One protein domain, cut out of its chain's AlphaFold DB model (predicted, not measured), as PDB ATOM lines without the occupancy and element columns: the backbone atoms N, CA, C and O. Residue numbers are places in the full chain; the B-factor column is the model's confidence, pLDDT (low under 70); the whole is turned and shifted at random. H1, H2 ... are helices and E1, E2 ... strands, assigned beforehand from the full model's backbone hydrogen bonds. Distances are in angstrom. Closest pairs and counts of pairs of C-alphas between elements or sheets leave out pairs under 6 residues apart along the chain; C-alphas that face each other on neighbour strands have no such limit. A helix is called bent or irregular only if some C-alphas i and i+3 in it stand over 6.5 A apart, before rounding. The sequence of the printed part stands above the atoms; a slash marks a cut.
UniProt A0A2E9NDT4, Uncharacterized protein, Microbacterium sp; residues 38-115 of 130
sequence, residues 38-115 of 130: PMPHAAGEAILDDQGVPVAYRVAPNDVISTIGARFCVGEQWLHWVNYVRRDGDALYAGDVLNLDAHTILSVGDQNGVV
ATOM      1  N   PRO A  38      81.930  82.215 101.786       95.31
ATOM      2  CA  PRO A  38      80.672  82.696 101.224       95.31
ATOM      3  C   PRO A  38      80.495  84.212 101.360       95.31
ATOM      4  O   PRO A  38      80.716  84.791 102.426       95.31
ATOM      5  N   MET A  39      80.017  84.851 100.292       94.12
ATOM      6  CA  MET A  39      79.738  86.290 100.250       94.12
ATOM      7  C   MET A  39      78.443  86.580  99.466       94.12
ATOM      8  O   MET A  39      77.918  85.674  98.814       94.12
ATOM      9  N   PRO A  40      77.857  87.796  99.539       95.94
ATOM     10  CA  PRO A  40      76.644  88.119  98.790       95.94
ATOM     11  C   PRO A  40      76.896  87.888  97.310       95.94
ATOM     12  O   PRO A  40      77.907  88.360  96.807       95.94
ATOM     13  N   HIS A  41      75.991  87.179  96.638       96.94
ATOM     14  CA  HIS A  41      76.134  86.787  95.231       96.94
ATOM     15  C   HIS A  41      77.276  85.791  94.929       96.94
ATOM     16  O   HIS A  41      77.639  85.618  93.768       96.94
ATOM     17  N   ALA A  42      77.820  85.114  95.944       97.88
ATOM     18  CA  ALA A  42      78.680  83.935  95.806       97.88
ATOM     19  C   ALA A  42      78.564  83.042  97.058       97.88
ATOM     20  O   ALA A  42      79.527  82.831  97.805       97.88
ATOM     21  N   ALA A  43      77.347  82.577  97.337       98.19
ATOM     22  CA  ALA A  43      76.980  81.851  98.555       98.19
ATOM     23  C   ALA A  43      76.942  80.320  98.391       98.19
ATOM     24  O   ALA A  43      76.670  79.606  99.355       98.19
ATOM     25  N   GLY A  44      77.197  79.826  97.186       98.44
ATOM     26  CA  GLY A  44      77.281  78.414  96.839       98.44
ATOM     27  C   GLY A  44      78.415  77.655  97.520       98.44
ATOM     28  O   GLY A  44      79.191  78.183  98.326       98.44
ATOM     29  N   GLU A  45      78.491  76.372  97.207       98.56
ATOM     30  CA  GLU A  45      79.398  75.428  97.853       98.56
ATOM     31  C   GLU A  45      80.717  75.339  97.082       98.56
ATOM     32  O   GLU A  45      80.722  75.072  95.882       98.56
ATOM     33  N   ALA A  46      81.838  75.541  97.775       98.44
ATOM     34  CA  ALA A  46      83.159  75.251  97.230       98.44
ATOM     35  C   ALA A  46      83.470  73.762  97.407       98.44
ATOM     36  O   ALA A  46      83.321  73.218  98.502       98.44
ATOM     37  N   ILE A  47      83.929  73.123  96.340       98.50
ATOM     38  CA  ILE A  47      84.419  71.747  96.342       98.50
ATOM     39  C   ILE A  47      85.940  71.830  96.328       98.50
ATOM     40  O   ILE A  47      86.521  72.450  95.434       98.50
ATOM     41  N   LEU A  48      86.569  71.235  97.338       97.81
ATOM     42  CA  LEU A  48      88.012  71.283  97.543       97.81
ATOM     43  C   LEU A  48      88.653  69.943  97.174       97.81
ATOM     44  O   LEU A  48      88.016  68.897  97.312       97.81
ATOM     45  N   ASP A  49      89.908  69.977  96.742       95.88
ATOM     46  CA  ASP A  49      90.744  68.783  96.640       95.88
ATOM     47  C   ASP A  49      91.296  68.336  98.010       95.88
ATOM     48  O   ASP A  49      91.049  68.953  99.052       95.88
ATOM     49  N   ASP A  50      92.095  67.266  98.008       96.12
ATOM     50  CA  ASP A  50      92.718  66.705  99.215       96.12
ATOM     51  C   ASP A  50      93.718  67.661  99.896       96.12
ATOM     52  O   ASP A  50      94.135  67.413 101.030       96.12
ATOM     53  N   GLN A  51      94.147  68.728  99.213       93.31
ATOM     54  CA  GLN A  51      95.042  69.761  99.740       93.31
ATOM     55  C   GLN A  51      94.279  71.017 100.197       93.31
ATOM     56  O   GLN A  51      94.892  71.960 100.701       93.31
ATOM     57  N   GLY A  52      92.950  71.027 100.068       93.81
ATOM     58  CA  GLY A  52      92.097  72.155 100.429       93.81
ATOM     59  C   GLY A  52      92.025  73.254  99.365       93.81
ATOM     60  O   GLY A  52      91.536  74.343  99.674       93.81
ATOM     61  N   VAL A  53      92.491  73.006  98.138       94.56
ATOM     62  CA  VAL A  53      92.391  73.957  97.021       94.56
ATOM     63  C   VAL A  53      91.010  73.831  96.370       94.56
ATOM     64  O   VAL A  53      90.584  72.714  96.074       94.56
ATOM     65  N   PRO A  54      90.279  74.935  96.127       97.44
ATOM     66  CA  PRO A  54      89.014  74.884  95.401       97.44
ATOM     67  C   PRO A  54      89.215  74.413  93.960       97.44
ATOM     68  O   PRO A  54      89.945  75.042  93.199       97.44
ATOM     69  N   VAL A  55      88.527  73.338  93.581       98.06
ATOM     70  CA  VAL A  55      88.587  72.743  92.232       98.06
ATOM     71  C   VAL A  55      87.264  72.843  91.483       98.06
ATOM     72  O   VAL A  55      87.240  72.824  90.255       98.06
ATOM     73  N   ALA A  56      86.154  73.005  92.200       98.62
ATOM     74  CA  ALA A  56      84.854  73.266  91.602       98.62
ATOM     75  C   ALA A  56      83.962  74.070  92.551       98.62
ATOM     76  O   ALA A  56      84.226  74.192  93.749       98.62
ATOM     77  N   TYR A  57      82.881  74.614  92.010       98.75
ATOM     78  CA  TYR A  57      81.905  75.396  92.751       98.75
ATOM     79  C   TYR A  57      80.490  75.031  92.332       98.75
ATOM     80  O   TYR A  57      80.169  75.058  91.144       98.75
ATOM     81  N   ARG A  58      79.628  74.726  93.303       98.75
ATOM     82  CA  ARG A  58      78.197  74.533  93.068       98.75
ATOM     83  C   ARG A  58      77.453  75.833  93.320       98.75
ATOM     84  O   ARG A  58      77.377  76.308  94.452       98.75
ATOM     85  N   VAL A  59      76.859  76.362  92.263       98.69
ATOM     86  CA  VAL A  59      76.173  77.653  92.248       98.69
ATOM     87  C   VAL A  59      74.937  77.644  93.147       98.69
ATOM     88  O   VAL A  59      74.078  76.765  93.039       98.69
ATOM     89  N   ALA A  60      74.807  78.660  94.002       98.69
ATOM     90  CA  ALA A  60      73.596  78.938  94.767       98.69
ATOM     91  C   ALA A  60      72.659  79.918  94.032       98.69
ATOM     92  O   ALA A  60      73.076  80.656  93.136       98.69
ATOM     93  N   PRO A  61      71.371  79.982  94.422       98.12
ATOM     94  CA  PRO A  61      70.464  81.003  93.912       98.12
ATOM     95  C   PRO A  61      70.991  82.428  94.141       98.12
ATOM     96  O   PRO A  61      71.387  82.778  95.252       98.12
ATOM     97  N   ASN A  62      70.878  83.273  93.110       97.06
ATOM     98  CA  ASN A  62      71.327  84.676  93.076       97.06
ATOM     99  C   ASN A  62      72.845  84.894  93.100       97.06
ATOM    100  O   ASN A  62      73.283  86.033  93.310       97.06
ATOM    101  N   ASP A  63      73.634  83.845  92.884       98.31
ATOM    102  CA  ASP A  63      75.051  84.016  92.615       98.31
ATOM    103  C   ASP A  63      75.286  84.726  91.275       98.31
ATOM    104  O   ASP A  63      74.470  84.653  90.354       98.31
ATOM    105  N   VAL A  64      76.418  85.419  91.170       96.12
ATOM    106  CA  VAL A  64      76.849  86.132  89.964       96.12
ATOM    107  C   VAL A  64      78.309  85.794  89.691       96.12
ATOM    108  O   VAL A  64      79.139  85.831  90.600       96.12
ATOM    109  N   ILE A  65      78.637  85.502  88.430       95.12
ATOM    110  CA  ILE A  65      79.953  84.988  88.021       95.12
ATOM    111  C   ILE A  65      81.122  85.890  88.443       95.12
ATOM    112  O   ILE A  65      82.121  85.398  88.963       95.12
ATOM    113  N   SER A  66      80.965  87.211  88.337       92.56
ATOM    114  CA  SER A  66      81.972  88.188  88.763       92.56
ATOM    115  C   SER A  66      82.263  88.125  90.267       92.56
ATOM    116  O   SER A  66      83.412  88.235  90.696       92.56
ATOM    117  N   THR A  67      81.234  87.890  91.084       95.38
ATOM    118  CA  THR A  67      81.384  87.786  92.543       95.38
ATOM    119  C   THR A  67      81.899  86.412  92.960       95.38
ATOM    120  O   THR A  67      82.684  86.322  93.901       95.38
ATOM    121  N   ILE A  68      81.546  85.355  92.220       96.88
ATOM    122  CA  ILE A  68      82.169  84.033  92.358       96.88
ATOM    123  C   ILE A  68      83.675  84.137  92.081       96.88
ATOM    124  O   ILE A  68      84.476  83.697  92.904       96.88
ATOM    125  N   GLY A  69      84.077  84.780  90.981       94.38
ATOM    126  CA  GLY A  69      85.492  85.020  90.679       94.38
ATOM    127  C   GLY A  69      86.205  85.771  91.808       94.38
ATOM    128  O   GLY A  69      87.254  85.336  92.283       94.38
ATOM    129  N   ALA A  70      85.587  86.837  92.329       92.31
ATOM    130  CA  ALA A  70      86.124  87.605  93.454       92.31
ATOM    131  C   ALA A  70      86.238  86.801  94.764       92.31
ATOM    132  O   ALA A  70      87.178  87.031  95.534       92.31
ATOM    133  N   ARG A  71      85.310  85.864  95.021       95.50
ATOM    134  CA  ARG A  71      85.376  84.932  96.156       95.50
ATOM    135  C   ARG A  71      86.580  84.005  96.041       95.50
ATOM    136  O   ARG A  71      87.263  83.808  97.039       95.50
ATOM    137  N   PHE A  72      86.830  83.471  94.847       95.56
ATOM    138  CA  PHE A  72      87.908  82.512  94.590       95.56
ATOM    139  C   PHE A  72      89.234  83.149  94.171       95.56
ATOM    140  O   PHE A  72      90.176  82.439  93.825       95.56
ATOM    141  N   CYS A  73      89.323  84.480  94.193       93.44
ATOM    142  CA  CYS A  73      90.494  85.229  93.744       93.44
ATOM    143  C   CYS A  73      90.944  84.904  92.311       93.44
ATOM    144  O   CYS A  73      92.132  84.956  91.993       93.44
ATOM    145  N   VAL A  74      89.988  84.618  91.428       92.75
ATOM    146  CA  VAL A  74      90.226  84.426  89.995       92.75
ATOM    147  C   VAL A  74      89.549  85.535  89.194       92.75
ATOM    148  O   VAL A  74      88.522  86.086  89.593       92.75
ATOM    149  N   GLY A  75      90.132  85.886  88.049       89.25
ATOM    150  CA  GLY A  75      89.514  86.845  87.138       89.25
ATOM    151  C   GLY A  75      88.249  86.270  86.505       89.25
ATOM    152  O   GLY A  75      88.221  85.101  86.128       89.25
ATOM    153  N   GLU A  76      87.221  87.099  86.321       90.81
ATOM    154  CA  GLU A  76      85.970  86.699  85.660       90.81
ATOM    155  C   GLU A  76      86.229  86.087  84.275       90.81
ATOM    156  O   GLU A  76      85.758  84.993  83.981       90.81
ATOM    157  N   GLN A  77      87.084  86.715  83.458       90.19
ATOM    158  CA  GLN A  77      87.453  86.183  82.143       90.19
ATOM    159  C   GLN A  77      88.112  84.795  82.214       90.19
ATOM    160  O   GLN A  77      87.841  83.940  81.371       90.19
ATOM    161  N   TRP A  78      88.961  84.564  83.216       93.62
ATOM    162  CA  TRP A  78      89.587  83.263  83.432       93.62
ATOM    163  C   TRP A  78      88.534  82.211  83.792       93.62
ATOM    164  O   TRP A  78      88.551  81.109  83.246       93.62
ATOM    165  N   LEU A  79      87.562  82.581  84.633       94.81
ATOM    166  CA  LEU A  79      86.451  81.710  85.008       94.81
ATOM    167  C   LEU A  79      85.563  81.354  83.802       94.81
ATOM    168  O   LEU A  79      85.134  80.209  83.680       94.81
ATOM    169  N   HIS A  80      85.343  82.287  82.872       94.56
ATOM    170  CA  HIS A  80      84.674  81.976  81.605       94.56
ATOM    171  C   HIS A  80      85.486  80.998  80.750       94.56
ATOM    172  O   HIS A  80      84.928  80.038  80.226       94.56
ATOM    173  N   TRP A  81      86.801  81.199  80.620       95.44
ATOM    174  CA  TRP A  81      87.653  80.316  79.820       95.44
ATOM    175  C   TRP A  81      87.725  78.896  80.372       95.44
ATOM    176  O   TRP A  81      87.576  77.942  79.610       95.44
ATOM    177  N   VAL A  82      87.889  78.740  81.687       97.12
ATOM    178  CA  VAL A  82      88.002  77.416  82.317       97.12
ATOM    179  C   VAL A  82      86.696  76.611  82.250       97.12
ATOM    180  O   VAL A  82      86.704  75.389  82.377       97.12
ATOM    181  N   ASN A  83      85.571  77.286  82.003       97.94
ATOM    182  CA  ASN A  83      84.246  76.680  81.893       97.94
ATOM    183  C   ASN A  83      83.696  76.622  80.457       97.94
ATOM    184  O   ASN A  83      82.620  76.065  80.244       97.94
ATOM    185  N   TYR A  84      84.413  77.173  79.473       96.81
ATOM    186  CA  TYR A  84      83.911  77.378  78.111       96.81
ATOM    187  C   TYR A  84      83.434  76.084  77.435       96.81
ATOM    188  O   TYR A  84      82.412  76.063  76.755       96.81
ATOM    189  N   VAL A  85      84.166  74.984  77.635       98.00
ATOM    190  CA  VAL A  85      83.842  73.697  77.002       98.00
ATOM    191  C   VAL A  85      82.524  73.122  77.530       98.00
ATOM    192  O   VAL A  85      81.807  72.460  76.783       98.00
ATOM    193  N   ARG A  86      82.187  73.385  78.798       98.06
ATOM    194  CA  ARG A  86      81.062  72.752  79.505       98.06
ATOM    195  C   ARG A  86      79.820  73.632  79.635       98.06
ATOM    196  O   ARG A  86      78.833  73.174  80.208       98.06
ATOM    197  N   ARG A  87      79.832  74.854  79.091       95.94
ATOM    198  CA  ARG A  87      78.733  75.824  79.216       95.94
ATOM    199  C   ARG A  87      78.570  76.682  77.962       95.94
ATOM    200  O   ARG A  87      79.565  77.057  77.348       95.94
ATOM    201  N   ASP A  88      77.336  77.080  77.659       92.38
ATOM    202  CA  ASP A  88      77.016  78.030  76.592       92.38
ATOM    203  C   ASP A  88      76.615  79.406  77.150       92.38
ATOM    204  O   ASP A  88      75.582  79.582  77.803       92.38
ATOM    205  N   GLY A  89      77.433  80.417  76.854       87.62
ATOM    206  CA  GLY A  89      77.199  81.802  77.268       87.62
ATOM    207  C   GLY A  89      77.296  82.034  78.781       87.62
ATOM    208  O   GLY A  89      77.849  81.229  79.529       87.62
ATOM    209  N   ASP A  90      76.745  83.163  79.229       87.38
ATOM    210  CA  ASP A  90      76.976  83.688  80.587       87.38
ATOM    211  C   ASP A  90      75.848  83.361  81.575       87.38
ATOM    212  O   ASP A  90      75.889  83.761  82.740       87.38
ATOM    213  N   ALA A  91      74.811  82.651  81.120       93.06
ATOM    214  CA  ALA A  91      73.693  82.279  81.973       93.06
ATOM    215  C   ALA A  91      74.169  81.344  83.091       93.06
ATOM    216  O   ALA A  91      74.865  80.358  82.834       93.06
ATOM    217  N   LEU A  92      73.765  81.659  84.321       95.75
ATOM    218  CA  LEU A  92      74.147  80.954  85.536       95.75
ATOM    219  C   LEU A  92      72.887  80.478  86.265       95.75
ATOM    220  O   LEU A  92      72.011  81.288  86.580       95.75
ATOM    221  N   TYR A  93      72.788  79.176  86.526       97.88
ATOM    222  CA  TYR A  93      71.630  78.563  87.173       97.88
ATOM    223  C   TYR A  93      72.020  77.969  88.522       97.88
ATOM    224  O   TYR A  93      73.122  77.460  88.716       97.88
ATOM    225  N   ALA A  94      71.100  78.025  89.483       98.31
ATOM    226  CA  ALA A  94      71.312  77.368  90.764       98.31
ATOM    227  C   ALA A  94      71.485  75.857  90.555       98.31
ATOM    228  O   ALA A  94      70.667  75.225  89.887       98.31
ATOM    229  N   GLY A  95      72.520  75.287  91.167       98.38
ATOM    230  CA  GLY A  95      72.885  73.878  91.031       98.38
ATOM    231  C   GLY A  95      73.996  73.603  90.021       98.38
ATOM    232  O   GLY A  95      74.625  72.551  90.158       98.38
ATOM    233  N   ASP A  96      74.275  74.540  89.107       98.62
ATOM    234  CA  ASP A  96      75.379  74.453  88.148       98.62
ATOM    235  C   ASP A  96      76.697  74.124  88.848       98.62
ATOM    236  O   ASP A  96      77.010  74.696  89.900       98.62
ATOM    237  N   VAL A  97      77.497  73.257  88.233       98.62
ATOM    238  CA  VAL A  97      78.901  73.087  88.597       98.62
ATOM    239  C   VAL A  97      79.756  73.989  87.710       98.62
ATOM    240  O   VAL A  97      79.782  73.839  86.488       98.62
ATOM    241  N   LEU A  98      80.481  74.914  88.335       98.56
ATOM    242  CA  LEU A  98      81.578  75.646  87.712       98.56
ATOM    243  C   LEU A  98      82.903  74.969  88.053       98.56
ATOM    244  O   LEU A  98      83.172  74.655  89.211       98.56
ATOM    245  N   ASN A  99      83.743  74.790  87.047       98.62
ATOM    246  CA  ASN A  99      85.125  74.390  87.201       98.62
ATOM    247  C   ASN A  99      85.976  75.551  87.740       98.62
ATOM    248  O   ASN A  99      85.780  76.706  87.345       98.62
ATOM    249  N   LEU A 100      86.928  75.231  88.616       98.00
ATOM    250  CA  LEU A 100      87.954  76.137  89.135       98.00
ATOM    251  C   LEU A 100      89.381  75.603  88.895       98.00
ATOM    252  O   LEU A 100      90.332  76.231  89.343       98.00
ATOM    253  N   ASP A 101      89.558  74.494  88.168       97.38
ATOM    254  CA  ASP A 101      90.868  73.931  87.813       97.38
ATOM    255  C   ASP A 101      91.056  73.845  86.288       97.38
ATOM    256  O   ASP A 101      90.330  73.162  85.569       97.38
ATOM    257  N   ALA A 102      92.089  74.506  85.766       97.12
ATOM    258  CA  ALA A 102      92.389  74.485  84.335       97.12
ATOM    259  C   ALA A 102      92.777  73.102  83.783       97.12
ATOM    260  O   ALA A 102      92.717  72.895  82.569       97.12
ATOM    261  N   HIS A 103      93.115  72.137  84.635       97.94
ATOM    262  CA  HIS A 103      93.451  70.776  84.211       97.94
ATOM    263  C   HIS A 103      92.228  69.867  84.031       97.94
ATOM    264  O   HIS A 103      92.383  68.714  83.631       97.94
ATOM    265  N   THR A 104      91.021  70.361  84.307       98.25
ATOM    266  CA  THR A 104      89.776  69.577  84.256       98.25
ATOM    267  C   THR A 104      88.695  70.237  83.393       98.25
ATOM    268  O   THR A 104      87.516  69.897  83.478       98.25
ATOM    269  N   ILE A 105      89.083  71.149  82.493       98.06
ATOM    270  CA  ILE A 105      88.193  71.834  81.532       98.06
ATOM    271  C   ILE A 105      87.374  70.819  80.723       98.06
ATOM    272  O   ILE A 105      86.195  71.032  80.438       98.06
ATOM    273  N   LEU A 106      87.983  69.682  80.375       97.94
ATOM    274  CA  LEU A 106      87.330  68.606  79.630       97.94
ATOM    275  C   LEU A 106      86.612  67.579  80.519       97.94
ATOM    276  O   LEU A 106      86.215  66.533  80.015       97.94
ATOM    277  N   SER A 107      86.410  67.809  81.812       97.88
ATOM    278  CA  SER A 107      85.770  66.809  82.687       97.88
ATOM    279  C   SER A 107      84.853  67.392  83.759       97.88
ATOM    280  O   SER A 107      83.956  66.684  84.216       97.88
ATOM    281  N   VAL A 108      85.013  68.665  84.124       98.44
ATOM    282  CA  VAL A 108      84.249  69.318  85.190       98.44
ATOM    283  C   VAL A 108      83.380  70.439  84.635       98.44
ATOM    284  O   VAL A 108      83.846  71.319  83.918       98.44
ATOM    285  N   GLY A 109      82.114  70.421  85.044       98.19
ATOM    286  CA  GLY A 109      81.159  71.497  84.832       98.19
ATOM    287  C   GLY A 109      79.900  71.050  84.102       98.19
ATOM    288  O   GLY A 109      79.899  70.084  83.338       98.19
ATOM    289  N   ASP A 110      78.824  71.780  84.353       98.25
ATOM    290  CA  ASP A 110      77.550  71.652  83.657       98.25
ATOM    291  C   ASP A 110      76.834  73.005  83.648       98.25
ATOM    292  O   ASP A 110      77.181  73.905  84.417       98.25
ATOM    293  N   GLN A 111      75.839  73.153  82.781       97.81
ATOM    294  CA  GLN A 111      74.931  74.290  82.754       97.81
ATOM    295  C   GLN A 111      73.492  73.783  82.786       97.81
ATOM    296  O   GLN A 111      73.026  73.118  81.863       97.81
ATOM    297  N   ASN A 112      72.773  74.101  83.857       97.38
ATOM    298  CA  ASN A 112      71.402  73.670  84.104       97.38
ATOM    299  C   ASN A 112      71.237  72.140  83.985       97.38
ATOM    300  O   ASN A 112      70.262  71.648  83.409       97.38
ATOM    301  N   GLY A 113      72.223  71.382  84.481       97.12
ATOM    302  CA  GLY A 113      72.266  69.923  84.394       97.12
ATOM    303  C   GLY A 113      72.682  69.364  83.027       97.12
ATOM    304  O   GLY A 113      72.657  68.146  82.845       97.12
ATOM    305  N   VAL A 114      73.055  70.213  82.066       97.88
ATOM    306  CA  VAL A 114      73.549  69.807  80.744       97.88
ATOM    307  C   VAL A 114      75.069  69.918  80.705       97.88
ATOM    308  O   VAL A 114      75.635  70.970  80.982       97.88
ATOM    309  N   VAL A 115      75.741  68.833  80.322       97.94
ATOM    310  CA  VAL A 115      77.185  68.832  80.055       97.94
ATOM    311  C   VAL A 115      77.393  69.157  78.577       97.94
ATOM    312  O   VAL A 115      77.132  68.312  77.719       97.94
TER     313      VAL A 115
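This is residues 38 to 115 of the 130 residues of an uncharacterized protein of Microbacterium sp (UniProt A0A2E9NDT4). This domain has little regular structure: a rounded body, largely of loops, holds a small three-stranded sheet and two helices, H1 and H2, that meet at a steep angle. The 78 printed residues run E1, E2, H1, H2, E3, a mixed class with 30 in named elements; the sheet order is E1, E2, E3, antiparallel. It is compact, radius of gyration of the C-alphas 11.1 A, spanning 29 by 28 by 21 A.

E1, residues 45 to 48, and E2, residues 54 to 58, form a hairpin; N 47 and O 56, 2.8 A apart, are within hydrogen-bond range. E3, residues 97 to 99, is antiparallel to E2, with N 57 and O 98 at 2.8 A. H1, residues 65 to 71, is only just not on the sheet, with 4 pairs of C-alphas within 10 A. H2, residues 76 to 86, only grazes the sheet; its closest C-alpha to E3 is Asn 83, 5.8 A from that of Asn 99. H1 and H2 touch, closest at C-alphas of Ser 66 and Glu 76, 5.3 A, at a steep tilt of 62 degrees, opposite ways. Every O i to N i+4 pair is within range in H1, 5 of 7 in H2.

E1 begins at C-alpha 45 (79.398, 75.428, 97.853) and E3 ends at C-alpha 99 (85.125, 74.390, 87.201). E2 is 11.1 A long, H2 16.0 A; H2 is irregular, C-alphas 82 and 85 being 7.7 A apart.

The C-alphas farthest apart, Gln 51 and Gly 89, are 31.1 A apart. The printed part has no cut, no link is long, and no printed residue is under 70 in pLDDT.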